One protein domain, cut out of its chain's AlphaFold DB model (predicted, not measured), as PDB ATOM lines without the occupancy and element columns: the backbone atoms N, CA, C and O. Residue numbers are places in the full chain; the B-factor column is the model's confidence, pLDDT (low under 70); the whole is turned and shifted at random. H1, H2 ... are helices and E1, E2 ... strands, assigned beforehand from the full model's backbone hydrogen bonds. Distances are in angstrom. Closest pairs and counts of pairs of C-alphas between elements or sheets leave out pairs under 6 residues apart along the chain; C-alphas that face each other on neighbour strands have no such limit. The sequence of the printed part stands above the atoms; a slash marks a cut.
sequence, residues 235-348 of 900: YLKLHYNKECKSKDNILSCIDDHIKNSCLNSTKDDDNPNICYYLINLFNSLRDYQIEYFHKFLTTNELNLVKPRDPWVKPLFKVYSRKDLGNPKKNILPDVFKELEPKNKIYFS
ATOM      1  N   TYR A 235      59.675  36.367-178.485       89.50
ATOM      2  CA  TYR A 235      60.225  37.324-179.443       89.50
ATOM      3  C   TYR A 235      59.607  38.704-179.231       89.50
ATOM      4  O   TYR A 235      58.467  38.952-179.625       89.50
ATOM      5  N   LEU A 236      60.375  39.616-178.637       91.00
ATOM      6  CA  LEU A 236      59.994  41.020-178.515       91.00
ATOM      7  C   LEU A 236      60.046  41.673-179.898       91.00
ATOM      8  O   LEU A 236      61.082  41.614-180.565       91.00
ATOM      9  N   LYS A 237      58.941  42.294-180.319       91.06
ATOM     10  CA  LYS A 237      58.804  42.967-181.616       91.06
ATOM     11  C   LYS A 237      58.756  44.478-181.412       91.06
ATOM     12  O   LYS A 237      57.803  44.980-180.828       91.06
ATOM     13  N   LEU A 238      59.776  45.181-181.901       91.06
ATOM     14  CA  LEU A 238      59.894  46.637-181.766       91.06
ATOM     15  C   LEU A 238      60.027  47.315-183.131       91.06
ATOM     16  O   LEU A 238      60.751  46.832-184.012       91.06
ATOM     17  N   HIS A 239      59.404  48.480-183.279       90.69
ATOM     18  CA  HIS A 239      59.740  49.450-184.318       90.69
ATOM     19  C   HIS A 239      60.963  50.243-183.865       90.69
ATOM     20  O   HIS A 239      60.883  51.223-183.125       90.69
ATOM     21  N   TYR A 240      62.132  49.743-184.245       88.75
ATOM     22  CA  TYR A 240      63.385  50.105-183.602       88.75
ATOM     23  C   TYR A 240      63.750  51.588-183.731       88.75
ATOM     24  O   TYR A 240      64.112  52.206-182.733       88.75
ATOM     25  N   ASN A 241      63.652  52.200-184.914       87.12
ATOM     26  CA  ASN A 241      63.953  53.626-185.034       87.12
ATOM     27  C   ASN A 241      62.866  54.484-184.370       87.12
ATOM     28  O   ASN A 241      63.186  55.498-183.753       87.12
ATOM     29  N   LYS A 242      61.595  54.085-184.456       87.75
ATOM     30  CA  LYS A 242      60.492  54.802-183.803       87.75
ATOM     31  C   LYS A 242      60.625  54.820-182.277       87.75
ATOM     32  O   LYS A 242      60.412  55.861-181.658       87.75
ATOM     33  N   GLU A 243      60.998  53.689-181.689       87.31
ATOM     34  CA  GLU A 243      61.004  53.486-180.238       87.31
ATOM     35  C   GLU A 243      62.374  53.775-179.605       87.31
ATOM     36  O   GLU A 243      62.443  54.397-178.546       87.31
ATOM     37  N   CYS A 244      63.477  53.408-180.266       85.62
ATOM     38  CA  CYS A 244      64.819  53.471-179.675       85.62
ATOM     39  C   CYS A 244      65.651  54.693-180.066       85.62
ATOM     40  O   CYS A 244      66.650  54.959-179.409       85.62
ATOM     41  N   LYS A 245      65.279  55.482-181.086       78.38
ATOM     42  CA  LYS A 245      66.127  56.588-181.591       78.38
ATOM     43  C   LYS A 245      66.493  57.646-180.544       78.38
ATOM     44  O   LYS A 245      67.515  58.311-180.683       78.38
ATOM     45  N   SER A 246      65.652  57.844-179.532       71.31
ATOM     46  CA  SER A 246      65.902  58.814-178.456       71.31
ATOM     47  C   SER A 246      66.868  58.302-177.377       71.31
ATOM     48  O   SER A 246      67.235  59.064-176.482       71.31
ATOM     49  N   LYS A 247      67.272  57.027-177.446       72.88
ATOM     50  CA  LYS A 247      68.102  56.345-176.455       72.88
ATOM     51  C   LYS A 247      69.392  55.865-177.106       72.88
ATOM     52  O   LYS A 247      69.372  55.168-178.112       72.88
ATOM     53  N   ASP A 248      70.517  56.171-176.472       68.81
ATOM     54  CA  ASP A 248      71.813  55.700-176.963       68.81
ATOM     55  C   ASP A 248      72.026  54.201-176.670       68.81
ATOM     56  O   ASP A 248      72.726  53.529-177.420       68.81
ATOM     57  N   ASN A 249      71.419  53.646-175.611       84.56
ATOM     58  CA  ASN A 249      71.587  52.244-175.200       84.56
ATOM     59  C   ASN A 249      70.377  51.376-175.591       84.56
ATOM     60  O   ASN A 249      69.251  51.644-175.165       84.56
ATOM     61  N   ILE A 250      70.632  50.296-176.339       88.56
ATOM     62  CA  ILE A 250      69.612  49.336-176.793       88.56
ATOM     63  C   ILE A 250      68.894  48.677-175.612       88.56
ATOM     64  O   ILE A 250      67.677  48.531-175.649       88.56
ATOM     65  N   LEU A 251      69.622  48.311-174.552       89.88
ATOM     66  CA  LEU A 251      69.050  47.624-173.388       89.88
ATOM     67  C   LEU A 251      67.989  48.495-172.705       89.88
ATOM     68  O   LEU A 251      66.883  48.036-172.436       89.88
ATOM     69  N   SER A 252      68.292  49.783-172.527       88.50
ATOM     70  CA  SER A 252      67.359  50.752-171.951       88.50
ATOM     71  C   SER A 252      66.141  51.001-172.842       88.50
ATOM     72  O   SER A 252      65.053  51.234-172.325       88.50
ATOM     73  N   CYS A 253      66.292  50.937-174.171       90.62
ATOM     74  CA  CYS A 253      65.135  50.999-175.067       90.62
ATOM     75  C   CYS A 253      64.199  49.798-174.864       90.62
ATOM     76  O   CYS A 253      62.983  49.966-174.812       90.62
ATOM     77  N   ILE A 254      64.760  48.592-174.733       91.88
ATOM     78  CA  ILE A 254      63.964  47.380-174.512       91.88
ATOM     79  C   ILE A 254      63.238  47.463-173.161       91.88
ATOM     80  O   ILE A 254      62.057  47.132-173.094       91.88
ATOM     81  N   ASP A 255      63.903  47.960-172.112       91.50
ATOM     82  CA  ASP A 255      63.268  48.202-170.810       91.50
ATOM     83  C   ASP A 255      62.053  49.137-170.942       91.50
ATOM     84  O   ASP A 255      60.966  48.809-170.467       91.50
ATOM     85  N   ASP A 256      62.201  50.270-171.637       89.62
ATOM     86  CA  ASP A 256      61.107  51.224-171.858       89.62
ATOM     87  C   ASP A 256      59.959  50.611-172.680       89.62
ATOM     88  O   ASP A 256      58.785  50.829-172.366       89.62
ATOM     89  N   HIS A 257      60.272  49.805-173.700       90.31
ATOM     90  CA  HIS A 257      59.267  49.069-174.471       90.31
ATOM     91  C   HIS A 257      58.455  48.121-173.578       90.31
ATOM     92  O   HIS A 257      57.225  48.113-173.642       90.31
ATOM     93  N   ILE A 258      59.122  47.365-172.698       90.44
ATOM     94  CA  ILE A 258      58.456  46.459-171.752       90.44
ATOM     95  C   ILE A 258      57.557  47.256-170.797       90.44
ATOM     96  O   ILE A 258      56.392  46.892-170.625       90.44
ATOM     97  N   LYS A 259      58.044  48.370-170.229       89.56
ATOM     98  CA  LYS A 259      57.241  49.243-169.349       89.56
ATOM     99  C   LYS A 259      55.986  49.752-170.055       89.56
ATOM    100  O   LYS A 259      54.887  49.625-169.521       89.56
ATOM    101  N   ASN A 260      56.127  50.267-171.274       86.75
ATOM    102  CA  ASN A 260      55.003  50.783-172.053       86.75
ATOM    103  C   ASN A 260      54.002  49.679-172.427       86.75
ATOM    104  O   ASN A 260      52.794  49.899-172.363       86.75
ATOM    105  N   SER A 261      54.490  48.483-172.773       85.19
ATOM    106  CA  SER A 261      53.643  47.318-173.054       85.19
ATOM    107  C   SER A 261      52.828  46.896-171.826       85.19
ATOM    108  O   SER A 261      51.647  46.574-171.946       85.19
ATOM    109  N   CYS A 262      53.428  46.965-170.634       84.62
ATOM    110  CA  CYS A 262      52.755  46.703-169.363       84.62
ATOM    111  C   CYS A 262      51.712  47.766-168.993       84.62
ATOM    112  O   CYS A 262      50.636  47.425-168.511       84.62
ATOM    113  N   LEU A 263      52.009  49.051-169.206       80.25
ATOM    114  CA  LEU A 263      51.091  50.146-168.862       80.25
ATOM    115  C   LEU A 263      49.854  50.185-169.770       80.25
ATOM    116  O   LEU A 263      48.773  50.564-169.324       80.25
ATOM    117  N   ASN A 264      50.011  49.775-171.030       69.50
ATOM    118  CA  ASN A 264      48.959  49.830-172.044       69.50
ATOM    119  C   ASN A 264      48.182  48.513-172.202       69.50
ATOM    120  O   ASN A 264      47.338  48.418-173.093       69.50
ATOM    121  N   SER A 265      48.453  47.485-171.389       61.88
ATOM    122  CA  SER A 265      47.833  46.173-171.581       61.88
ATOM    123  C   SER A 265      46.341  46.192-171.233       61.88
ATOM    124  O   SER A 265      45.959  46.193-170.060       61.88
ATOM    125  N   THR A 266      45.481  46.137-172.248       55.78
ATOM    126  CA  THR A 266      44.141  45.559-172.106       55.78
ATOM    127  C   THR A 266      44.289  44.043-171.993       55.78
ATOM    128  O   THR A 266      45.118  43.464-172.692       55.78
ATOM    129  N   LYS A 267      43.528  43.393-171.102       54.59
ATOM    130  CA  LYS A 267      43.523  41.927-170.967       54.59
ATOM    131  C   LYS A 267      42.992  41.305-172.263       54.59
ATOM    132  O   LYS A 267      41.782  41.208-172.435       54.59
ATOM    133  N   ASP A 268      43.894  40.969-173.173       55.50
ATOM    134  CA  ASP A 268      43.620  40.153-174.349       55.50
ATOM    135  C   ASP A 268      44.204  38.765-174.079       55.50
ATOM    136  O   ASP A 268      45.425  38.577-174.083       55.50
ATOM    137  N   ASP A 269      43.329  37.823-173.725       55.12
ATOM    138  CA  ASP A 269      43.717  36.456-173.372       55.12
ATOM    139  C   ASP A 269      44.134  35.640-174.613       55.12
ATOM    140  O   ASP A 269      44.822  34.629-174.463       55.12
ATOM    141  N   ASP A 270      43.781  36.090-175.827       52.09
ATOM    142  CA  ASP A 270      44.065  35.371-177.076       52.09
ATOM    143  C   ASP A 270      45.488  35.644-177.605       52.09
ATOM    144  O   ASP A 270      46.051  34.811-178.317       52.09
ATOM    145  N   ASN A 271      46.110  36.775-177.240       63.25
ATOM    146  CA  ASN A 271      47.493  37.099-177.616       63.25
ATOM    147  C   ASN A 271      48.259  37.818-176.482       63.25
ATOM    148  O   ASN A 271      48.474  39.036-176.531       63.25
ATOM    149  N   PRO A 272      48.678  37.081-175.437       71.25
ATOM    150  CA  PRO A 272      49.314  37.660-174.259       71.25
ATOM    151  C   PRO A 272      50.670  38.309-174.577       71.25
ATOM    152  O   PRO A 272      51.572  37.711-175.173       71.25
ATOM    153  N   ASN A 273      50.844  39.545-174.108       82.06
ATOM    154  CA  ASN A 273      52.109  40.266-174.209       82.06
ATOM    155  C   ASN A 273      53.154  39.751-173.195       82.06
ATOM    156  O   ASN A 273      52.854  38.975-172.287       82.06
ATOM    157  N   ILE A 274      54.401  40.217-173.313       86.56
ATOM    158  CA  ILE A 274      55.485  39.839-172.390       86.56
ATOM    159  C   ILE A 274      55.149  40.152-170.924       86.56
ATOM    160  O   ILE A 274      55.541  39.408-170.029       86.56
ATOM    161  N   CYS A 275      54.379  41.217-170.677       86.19
ATOM    162  CA  CYS A 275      53.997  41.619-169.331       86.19
ATOM    163  C   CYS A 275      53.146  40.558-168.632       86.19
ATOM    164  O   CYS A 275      53.382  40.246-167.467       86.19
ATOM    165  N   TYR A 276      52.198  39.960-169.359       85.38
ATOM    166  CA  TYR A 276      51.373  38.869-168.852       85.38
ATOM    167  C   TYR A 276      52.230  37.699-168.356       85.38
ATOM    168  O   TYR A 276      52.018  37.192-167.255       85.38
ATOM    169  N   TYR A 277      53.229  37.291-169.142       87.38
ATOM    170  CA  TYR A 277      54.126  36.196-168.770       87.38
ATOM    171  C   TYR A 277      55.007  36.545-167.568       87.38
ATOM    172  O   TYR A 277      55.124  35.732-166.655       87.38
ATOM    173  N   LEU A 278      55.549  37.764-167.516       88.69
ATOM    174  CA  LEU A 278      56.358  38.228-166.385       88.69
ATOM    175  C   LEU A 278      55.552  38.313-165.085       88.69
ATOM    176  O   LEU A 278      56.015  37.830-164.058       88.69
ATOM    177  N   ILE A 279      54.333  38.856-165.124       84.81
ATOM    178  CA  ILE A 279      53.453  38.925-163.948       84.81
ATOM    179  C   ILE A 279      53.123  37.519-163.442       84.81
ATOM    180  O   ILE A 279      53.216  37.261-162.245       84.81
ATOM    181  N   ASN A 280      52.765  36.592-164.337       83.81
ATOM    182  CA  ASN A 280      52.479  35.212-163.938       83.81
ATOM    183  C   ASN A 280      53.702  34.526-163.322       83.81
ATOM    184  O   ASN A 280      53.552  33.804-162.337       83.81
ATOM    185  N   LEU A 281      54.891  34.757-163.889       86.88
ATOM    186  CA  LEU A 281      56.135  34.237-163.343       86.88
ATOM    187  C   LEU A 281      56.374  34.800-161.939       86.88
ATOM    188  O   LEU A 281      56.507  34.023-161.005       86.88
ATOM    189  N   PHE A 282      56.352  36.123-161.757       85.88
ATOM    190  CA  PHE A 282      56.630  36.739-160.456       85.88
ATOM    191  C   PHE A 282      55.600  36.384-159.385       85.88
ATOM    192  O   PHE A 282      56.001  36.137-158.255       85.88
ATOM    193  N   ASN A 283      54.319  36.246-159.741       83.00
ATOM    194  CA  ASN A 283      53.279  35.743-158.833       83.00
ATOM    195  C   ASN A 283      53.544  34.316-158.331       83.00
ATOM    196  O   ASN A 283      52.996  33.923-157.309       83.00
ATOM    197  N   SER A 284      54.332  33.537-159.074       81.44
ATOM    198  CA  SER A 284      54.693  32.156-158.727       81.44
ATOM    199  C   SER A 284      56.067  32.064-158.059       81.44
ATOM    200  O   SER A 284      56.485  30.984-157.654       81.44
ATOM    201  N   LEU A 285      56.796  33.181-157.986       79.00
ATOM    202  CA  LEU A 285      58.086  33.277-157.320       79.00
ATOM    203  C   LEU A 285      57.940  34.055-155.994       79.00
ATOM    204  O   LEU A 285      56.856  34.122-155.424       79.00
ATOM    205  N   ARG A 286      59.036  34.595-155.441       71.88
ATOM    206  CA  ARG A 286      59.025  35.221-154.103       71.88
ATOM    207  C   ARG A 286      58.504  36.662-154.150       71.88
ATOM    208  O   ARG A 286      58.804  37.394-155.092       71.88
ATOM    209  N   ASP A 287      57.874  37.109-153.060       72.25
ATOM    210  CA  ASP A 287      57.253  38.443-152.931       72.25
ATOM    211  C   ASP A 287      58.173  39.618-153.315       72.25
ATOM    212  O   ASP A 287      57.733  40.588-153.933       72.25
ATOM    213  N   TYR A 288      59.475  39.527-153.021       77.31
ATOM    214  CA  TYR A 288      60.417  40.604-153.345       77.31
ATOM    215  C   TYR A 288      60.582  40.819-154.862       77.31
ATOM    216  O   TYR A 288      60.822  41.941-155.296       77.31
ATOM    217  N   GLN A 289      60.443  39.788-155.703       80.00
ATOM    218  CA  GLN A 289      60.574  39.947-157.160       80.00
ATOM    219  C   GLN A 289      59.387  40.716-157.743       80.00
ATOM    220  O   GLN A 289      59.572  41.536-158.641       80.00
ATOM    221  N   ILE A 290      58.193  40.512-157.180       82.25
ATOM    222  CA  ILE A 290      56.995  41.294-157.500       82.25
ATOM    223  C   ILE A 290      57.211  42.761-157.104       82.25
ATOM    224  O   ILE A 290      56.946  43.659-157.903       82.25
ATOM    225  N   GLU A 291      57.757  43.021-155.912       83.88
ATOM    226  CA  GLU A 291      58.063  44.383-155.453       83.88
ATOM    227  C   GLU A 291      59.076  45.089-156.374       83.88
ATOM    228  O   GLU A 291      58.850  46.222-156.805       83.88
ATOM    229  N   TYR A 292      60.162  44.407-156.749       85.00
ATOM    230  CA  TYR A 292      61.162  44.941-157.679       85.00
ATOM    231  C   TYR A 292      60.591  45.162-159.079       85.00
ATOM    232  O   TYR A 292      60.920  46.162-159.718       85.00
ATOM    233  N   PHE A 293      59.700  44.288-159.549       88.12
ATOM    234  CA  PHE A 293      59.015  44.484-160.820       88.12
ATOM    235  C   PHE A 293      58.078  45.696-160.782       88.12
ATOM    236  O   PHE A 293      58.118  46.531-161.686       88.12
ATOM    237  N   HIS A 294      57.312  45.887-159.704       86.12
ATOM    238  CA  HIS A 294      56.525  47.107-159.512       86.12
ATOM    239  C   HIS A 294      57.408  48.358-159.443       86.12
ATOM    240  O   HIS A 294      57.085  49.376-160.063       86.12
ATOM    241  N   LYS A 295      58.551  48.285-158.753       87.75
ATOM    242  CA  LYS A 295      59.534  49.373-158.725       87.75
ATOM    243  C   LYS A 295      60.107  49.649-160.118       87.75
ATOM    244  O   LYS A 295      60.254  50.811-160.483       87.75
ATOM    245  N   PHE A 296      60.375  48.627-160.926       89.62
ATOM    246  CA  PHE A 296      60.821  48.774-162.315       89.62
ATOM    247  C   PHE A 296      59.776  49.483-163.189       89.62
ATOM    248  O   PHE A 296      60.132  50.371-163.962       89.62
ATOM    249  N   LEU A 297      58.494  49.144-163.039       87.31
ATOM    250  CA  LEU A 297      57.410  49.772-163.803       87.31
ATOM    251  C   LEU A 297      57.173  51.239-163.419       87.31
ATOM    252  O   LEU A 297      56.752  52.032-164.258       87.31
ATOM    253  N   THR A 298      57.432  51.604-162.163       85.06
ATOM    254  CA  THR A 298      57.112  52.935-161.614       85.06
ATOM    255  C   THR A 298      58.309  53.881-161.541       85.06
ATOM    256  O   THR A 298      58.126  55.098-161.555       85.06
ATOM    257  N   THR A 299      59.533  53.353-161.479       80.94
ATOM    258  CA  THR A 299      60.770  54.134-161.325       80.94
ATOM    259  C   THR A 299      61.744  53.893-162.480       80.94
ATOM    260  O   THR A 299      61.699  52.874-163.170       80.94
ATOM    261  N   ASN A 300      62.676  54.828-162.679       76.50
ATOM    262  CA  ASN A 300      63.770  54.699-163.652       76.50
ATOM    263  C   ASN A 300      65.084  54.213-163.012       76.50
ATOM    264  O   ASN A 300      66.144  54.349-163.610       76.50
ATOM    265  N   GLU A 301      65.023  53.684-161.786       78.00
ATOM    266  CA  GLU A 301      66.204  53.270-161.014       78.00
ATOM    267  C   GLU A 301      66.645  51.831-161.302       78.00
ATOM    268  O   GLU A 301      67.781  51.464-161.010       78.00
ATOM    269  N   LEU A 302      65.748  51.008-161.851       83.50
ATOM    270  CA  LEU A 302      65.993  49.598-162.137       83.50
ATOM    271  C   LEU A 302      65.988  49.343-163.645       83.50
ATOM    272  O   LEU A 302      65.121  49.846-164.361       83.50
ATOM    273  N   ASN A 303      66.923  48.500-164.082       86.50
ATOM    274  CA  ASN A 303      67.004  47.967-165.442       86.50
ATOM    275  C   ASN A 303      66.772  46.458-165.379       86.50
ATOM    276  O   ASN A 303      67.442  45.790-164.585       86.50
ATOM    277  N   LEU A 304      65.860  45.942-166.203       90.25
ATOM    278  CA  LEU A 304      65.488  44.526-166.241       90.25
ATOM    279  C   LEU A 304      66.313  43.770-167.286       90.25
ATOM    280  O   LEU A 304      66.742  42.646-167.041       90.25
ATOM    281  N   VAL A 305      66.543  44.375-168.451       91.12
ATOM    282  CA  VAL A 305      67.223  43.729-169.577       91.12
ATOM    283  C   VAL A 305      68.735  43.737-169.363       91.12
ATOM    284  O   VAL A 305      69.355  44.788-169.176       91.12
ATOM    285  N   LYS A 306      69.352  42.553-169.439       87.06
ATOM    286  CA  LYS A 306      70.792  42.357-169.238       87.06
ATOM    287  C   LYS A 306      71.417  41.600-170.408       87.06
ATOM    288  O   LYS A 306      70.790  40.697-170.968       87.06
ATOM    289  N   PRO A 307      72.657  41.940-170.792       85.88
ATOM    290  CA  PRO A 307      73.403  41.153-171.759       85.88
ATOM    291  C   PRO A 307      73.924  39.883-171.078       85.88
ATOM    292  O   PRO A 307      74.472  39.956-169.981       85.88
ATOM    293  N   ARG A 308      73.769  38.722-171.723       77.00
ATOM    294  CA  ARG A 308      74.314  37.455-171.197       77.00
ATOM    295  C   ARG A 308      75.839  37.406-171.294       77.00
ATOM    296  O   ARG A 308      76.496  36.925-170.383       77.00
ATOM    297  N   ASP A 309      76.372  37.958-172.379       73.31
ATOM    298  CA  ASP A 309      77.797  38.012-172.695       73.31
ATOM    299  C   ASP A 309      78.148  39.412-173.247       73.31
ATOM    300  O   ASP A 309      77.250  40.139-173.704       73.31
ATOM    301  N   PRO A 310      79.432  39.820-173.253       74.12
ATOM    302  CA  PRO A 310      79.866  41.027-173.947       74.12
ATOM    303  C   PRO A 310      79.451  40.978-175.422       74.12
ATOM    304  O   PRO A 310      79.840  40.080-176.169       74.12
ATOM    305  N   TRP A 311      78.635  41.942-175.852       79.56
ATOM    306  CA  TRP A 311      78.119  41.940-177.216       79.56
ATOM    307  C   TRP A 311      79.227  42.176-178.236       79.56
ATOM    308  O   TRP A 311      80.062  43.074-178.095       79.56
ATOM    309  N   VAL A 312      79.172  41.398-179.309       75.06
ATOM    310  CA  VAL A 312      80.063  41.485-180.460       75.06
ATOM    311  C   VAL A 312      79.355  42.148-181.634       75.06
ATOM    312  O   VAL A 312      78.129  42.175-181.732       75.06
ATOM    313  N   LYS A 313      80.136  42.696-182.565       70.75
ATOM    314  CA  LYS A 313      79.599  43.316-183.780       70.75
ATOM    315  C   LYS A 313      79.651  42.357-184.979       70.75
ATOM    316  O   LYS A 313      80.603  41.583-185.085       70.75
ATOM    317  N   PRO A 314      78.695  42.442-185.930       74.88
ATOM    318  CA  PRO A 314      77.555  43.366-185.974       74.88
ATOM    319  C   PRO A 314      76.498  43.055-184.903       74.88
ATOM    320  O   PRO A 314      76.336  41.907-184.515       74.88
ATOM    321  N   LEU A 315      75.783  44.087-184.440       83.06
ATOM    322  CA  LEU A 315      74.757  43.934-183.398       83.06
ATOM    323  C   LEU A 315      73.515  43.207-183.913       83.06
ATOM    324  O   LEU A 315      72.960  42.367-183.214       83.06
ATOM    325  N   PHE A 316      73.112  43.516-185.145       86.38
ATOM    326  CA  PHE A 316      71.923  42.965-185.779       86.38
ATOM    327  C   PHE A 316      72.276  42.166-187.024       86.38
ATOM    328  O   PHE A 316      73.115  42.570-187.840       86.38
ATOM    329  N   LYS A 317      71.531  41.086-187.225       87.38
ATOM    330  CA  LYS A 317      71.482  40.333-188.467       87.38
ATOM    331  C   LYS A 317      70.303  40.830-189.299       87.38
ATOM    332  O   LYS A 317      69.140  40.615-188.970       87.38
ATOM    333  N   VAL A 318      70.617  41.516-190.397       87.38
ATOM    334  CA  VAL A 318      69.623  42.043-191.346       87.38
ATOM    335  C   VAL A 318      69.428  41.048-192.486       87.38
ATOM    336  O   VAL A 318      70.391  40.657-193.153       87.38
ATOM    337  N   TYR A 319      68.183  40.653-192.744       85.50
ATOM    338  CA  TYR A 319      67.863  39.668-193.774       85.50
ATOM    339  C   TYR A 319      68.059  40.235-195.184       85.50
ATOM    340  O   TYR A 319      67.546  41.299-195.518       85.50
ATOM    341  N   SER A 320      68.799  39.539-196.053       81.00
ATOM    342  CA  SER A 320      69.005  39.975-197.442       81.00
ATOM    343  C   SER A 320      67.900  39.477-198.378       81.00
ATOM    344  O   SER A 320      67.197  38.508-198.087       81.00
ATOM    345  N   ARG A 321      67.813  40.044-199.592       79.94
ATOM    346  CA  ARG A 321      66.914  39.533-200.651       79.94
ATOM    347  C   ARG A 321      67.082  38.032-200.930       79.94
ATOM    348  O   ARG A 321      66.126  37.367-201.317       79.94
ATOM    349  N   LYS A 322      68.295  37.488-200.774       77.88
ATOM    350  CA  LYS A 322      68.557  36.052-200.977       77.88
ATOM    351  C   LYS A 322      68.032  35.202-199.828       77.88
ATOM    352  O   LYS A 322      67.640  34.067-200.073       77.88
ATOM    353  N   ASP A 323      68.047  35.739-198.612       80.00
ATOM    354  CA  ASP A 323      67.528  35.048-197.434       80.00
ATOM    355  C   ASP A 323      66.007  34.936-197.517       80.00
ATOM    356  O   ASP A 323      65.475  33.844-197.360       80.00
ATOM    357  N   LEU A 324      65.333  36.030-197.890       76.50
ATOM    358  CA  LEU A 324      63.876  36.070-198.061       76.50
ATOM    359  C   LEU A 324      63.366  35.097-199.137       76.50
ATOM    360  O   LEU A 324      62.282  34.539-198.992       76.50
ATOM    361  N   GLY A 325      64.143  34.878-200.202       71.06
ATOM    362  CA  GLY A 325      63.801  33.945-201.282       71.06
ATOM    363  C   GLY A 325      64.240  32.494-201.051       71.06
ATOM    364  O   GLY A 325      64.063  31.669-201.947       71.06
ATOM    365  N   ASN A 326      64.863  32.166-199.911       76.06
ATOM    366  CA  ASN A 326      65.349  30.816-199.630       76.06
ATOM    367  C   ASN A 326      64.279  29.994-198.884       76.06
ATOM    368  O   ASN A 326      64.036  30.269-197.710       76.06
ATOM    369  N   PRO A 327      63.705  28.935-199.487       69.38
ATOM    370  CA  PRO A 327      62.659  28.137-198.842       69.38
ATOM    371  C   PRO A 327      63.153  27.369-197.608       69.38
ATOM    372  O   PRO A 327      62.346  26.972-196.778       69.38
ATOM    373  N   LYS A 328      64.471  27.170-197.463       74.50
ATOM    374  CA  LYS A 328      65.063  26.497-196.297       74.50
ATOM    375  C   LYS A 328      65.185  27.401-195.067       74.50
ATOM    376  O   LYS A 328      65.437  26.893-193.984       74.50
ATOM    377  N   LYS A 329      65.069  28.724-195.227       74.69
ATOM    378  CA  LYS A 329      65.100  29.678-194.113       74.69
ATOM    379  C   LYS A 329      63.674  30.098-193.797       74.69
ATOM    380  O   LYS A 329      63.050  30.810-194.585       74.69
ATOM    381  N   ASN A 330      63.155  29.690-192.646       74.56
ATOM    382  CA  ASN A 330      61.830  30.132-192.244       74.56
ATOM    383  C   ASN A 330      61.918  31.460-191.477       74.56
ATOM    384  O   ASN A 330      61.972  31.499-190.256       74.56
ATOM    385  N   ILE A 331      61.995  32.544-192.246       79.31
ATOM    386  CA  ILE A 331      61.977  33.921-191.740       79.31
ATOM    387  C   ILE A 331      60.528  34.393-191.689       79.31
ATOM    388  O   ILE A 331      59.835  34.309-192.713       79.31
ATOM    389  N   LEU A 332      60.081  34.895-190.542       80.38
ATOM    390  CA  LEU A 332      58.747  35.468-190.405       80.38
ATOM    391  C   LEU A 332      58.598  36.712-191.317       80.38
ATOM    392  O   LEU A 332      59.536  37.506-191.429       80.38
ATOM    393  N   PRO A 333      57.476  36.874-192.044       79.56
ATOM    394  CA  PRO A 333      57.347  37.923-193.062       79.56
ATOM    395  C   PRO A 333      57.443  39.360-192.534       79.56
ATOM    396  O   PRO A 333      57.954  40.223-193.249       79.56
ATOM    397  N   ASP A 334      56.999  39.581-191.298       87.12
ATOM    398  CA  ASP A 334      56.955  40.851-190.565       87.12
ATOM    399  C   ASP A 334      58.310  41.266-189.966       87.12
ATOM    400  O   ASP A 334      58.429  42.336-189.375       87.12
ATOM    401  N   VAL A 335      59.357  40.456-190.147       90.12
ATOM    402  CA  VAL A 335      60.676  40.682-189.542       90.12
ATOM    403  C   VAL A 335      61.633  41.333-190.526       90.12
ATOM    404  O   VAL A 335      61.827  40.861-191.653       90.12
ATOM    405  N   PHE A 336      62.265  42.422-190.093       91.19
ATOM    406  CA  PHE A 336      63.300  43.123-190.851       91.19
ATOM    407  C   PHE A 336      64.711  42.677-190.456       91.19
ATOM    408  O   PHE A 336      65.527  42.319-191.314       91.19
ATOM    409  N   LYS A 337      64.987  42.691-189.151       90.44
ATOM    410  CA  LYS A 337      66.274  42.326-188.556       90.44
ATOM    411  C   LYS A 337      66.061  41.682-187.188       90.44
ATOM    412  O   LYS A 337      65.042  41.910-186.541       90.44
ATOM    413  N   GLU A 338      67.032  40.897-186.754       91.31
ATOM    414  CA  GLU A 338      67.063  40.284-185.423       91.31
ATOM    415  C   GLU A 338      68.385  40.604-184.732       91.31
ATOM    416  O   GLU A 338      69.382  40.899-185.405       91.31
ATOM    417  N   LEU A 339      68.400  40.569-183.400       89.19
ATOM    418  CA  LEU A 339      69.649  40.600-182.644       89.19
ATOM    419  C   LEU A 339      70.541  39.436-183.112       89.19
ATOM    420  O   LEU A 339      70.065  38.316-183.291       89.19
ATOM    421  N   GLU A 340      71.821  39.706-183.380       86.19
ATOM    422  CA  GLU A 340      72.762  38.668-183.815       86.19
ATOM    423  C   GLU A 340      72.752  37.520-182.789       86.19
ATOM    424  O   GLU A 340      72.988  37.805-181.620       86.19
ATOM    425  N   PRO A 341      72.541  36.244-183.171       81.38
ATOM    426  CA  PRO A 341      72.374  35.129-182.222       81.38
ATOM    427  C   PRO A 341      73.498  34.930-181.188       81.38
ATOM    428  O   PRO A 341      73.331  34.210-180.203       81.38
ATOM    429  N   LYS A 342      74.672  35.532-181.419       78.81
ATOM    430  CA  LYS A 342      75.781  35.580-180.450       78.81
ATOM    431  C   LYS A 342      75.544  36.577-179.317       78.81
ATOM    432  O   LYS A 342      76.028  36.368-178.215       78.81
ATOM    433  N   ASN A 343      74.823  37.651-179.600       85.62
ATOM    434  CA  ASN A 343      74.427  38.664-178.642       85.62
ATOM    435  C   ASN A 343      73.114  38.205-178.020       85.62
ATOM    436  O   ASN A 343      72.066  38.259-178.654       85.62
ATOM    437  N   LYS A 344      73.171  37.715-176.784       85.81
ATOM    438  CA  LYS A 344      71.988  37.234-176.068       85.81
ATOM    439  C   LYS A 344      71.579  38.219-174.985       85.81
ATOM    440  O   LYS A 344      72.430  38.883-174.383       85.81
ATOM    441  N   ILE A 345      70.277  38.276-174.738       90.12
ATOM    442  CA  ILE A 345      69.687  38.984-173.605       90.12
ATOM    443  C   ILE A 345      68.993  38.004-172.674       90.12
ATOM    444  O   ILE A 345      68.519  36.948-173.095       90.12
ATOM    445  N   TYR A 346      68.928  38.385-171.410       89.50
ATOM    446  CA  TYR A 346      68.091  37.756-170.402       89.50
ATOM    447  C   TYR A 346      67.586  38.838-169.448       89.50
ATOM    448  O   TYR A 346      68.046  39.984-169.494       89.50
ATOM    449  N   PHE A 347      66.614  38.493-168.614       91.56
ATOM    450  CA  PHE A 347      66.072  39.422-167.635       91.56
ATOM    451  C   PHE A 347      66.631  39.144-166.242       91.56
ATOM    452  O   PHE A 347      66.720  37.993-165.833       91.56
ATOM    453  N   SER A 348      67.014  40.193-165.518       87.62
ATOM    454  CA  SER A 348      67.476  40.099-164.130       87.62
ATOM    455  C   SER A 348      67.458  41.469-163.458       87.62
ATOM    456  O   SER A 348      67.780  42.480-164.086       87.62
TER     457      SER A 348
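Overview. This is residues 235 to 348 of the 900 residues of the protein "High molecular weight rhoptry protein 3, putative" of Plasmodium berghei (UniProt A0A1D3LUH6). The helical hairpin of H3 and H4 makes one end, and H2 runs crosswise to it, packing on it with its last residues, 258 to 262, while a small two-stranded ribbon, E2 with E5, lies level with H2 beside its first part. H1 packs on H2 nearer its start and lies near mid-length, and toward the other end come a second two-stranded ribbon, E3 with E4, and then a thin tip with H5 and the loop after it, of which residues 325 to 330 stick out. The printed part has 114 residues, with five named helices and five named strands in the order E1, H1, H2, H3, H4, E2, E3, H5, E4, E5; both ribbons are antiparallel and the class is mixed, helices and strands. It is only just loose, close to compact, with a radius of gyration of the C-alphas of 16.2 A and spans of 49 by 34 by 26 A.

Arrangement. E1, residues 235 to 238, pairs with no named strand. H1, residues 240 to 244, touches H2, residues 250 to 263, with closest C-alphas Cys 244 and Cys 253 at 5.2 A. H2 is the hub, touching three helices. With residues 258 to 262 alone it touches H3, residues 274 to 283, about perpendicular at 78 degrees, closest at the C-alphas of Cys 262 and Cys 275, 5.2 A. H2 and H4, residues 287 to 298, only just touch, with 3 pairs of C-alphas within 8 A, the closest Lys 259 and Leu 297 at 5.6 A. H3 and H4 form a helical hairpin, opposite ways at a shallow tilt of 32 degrees, only just short of steep; the C-alphas of Phe 282 and Ile 290 come closest, 5.4 A. E2, residues 305 to 307, is antiparallel to E5, residues 345 to 347, with N 306 and O 346 at 2.9 A. The closest C-alphas of H2 and E2 are Leu 251 and Val 305, 5.7 A. E3, residues 316 to 318, is antiparallel to E4, residues 335 to 339, with N 317 and O 338 at 2.8 A; E1 and E4 are near each other. H5, residues 321 to 324, touches no helix. Every O i to N i+4 pair is within hydrogen-bond range in H1, H2, H3 and H4; H5 is too short for one.

Along the chain. E1 begins at C-alpha 235, (60.225, 37.324, -179.443). H2 is 20.2 A long, H4 16.9 A, H3 14.3 A and E4 11.3 A. E5 ends at C-alpha 347, (66.072, 39.422, -167.635).

Size, cuts and confidence. The C-alphas of Asp 287 and Lys 322 are farthest apart, 49.4 A. The printed part has no cut and no long link. Residues 283 to 288 and 325 to 330 stand free. Mean pLDDT of the printed part is 81.8; residues 248, 264 to 271 and 327 are under 70.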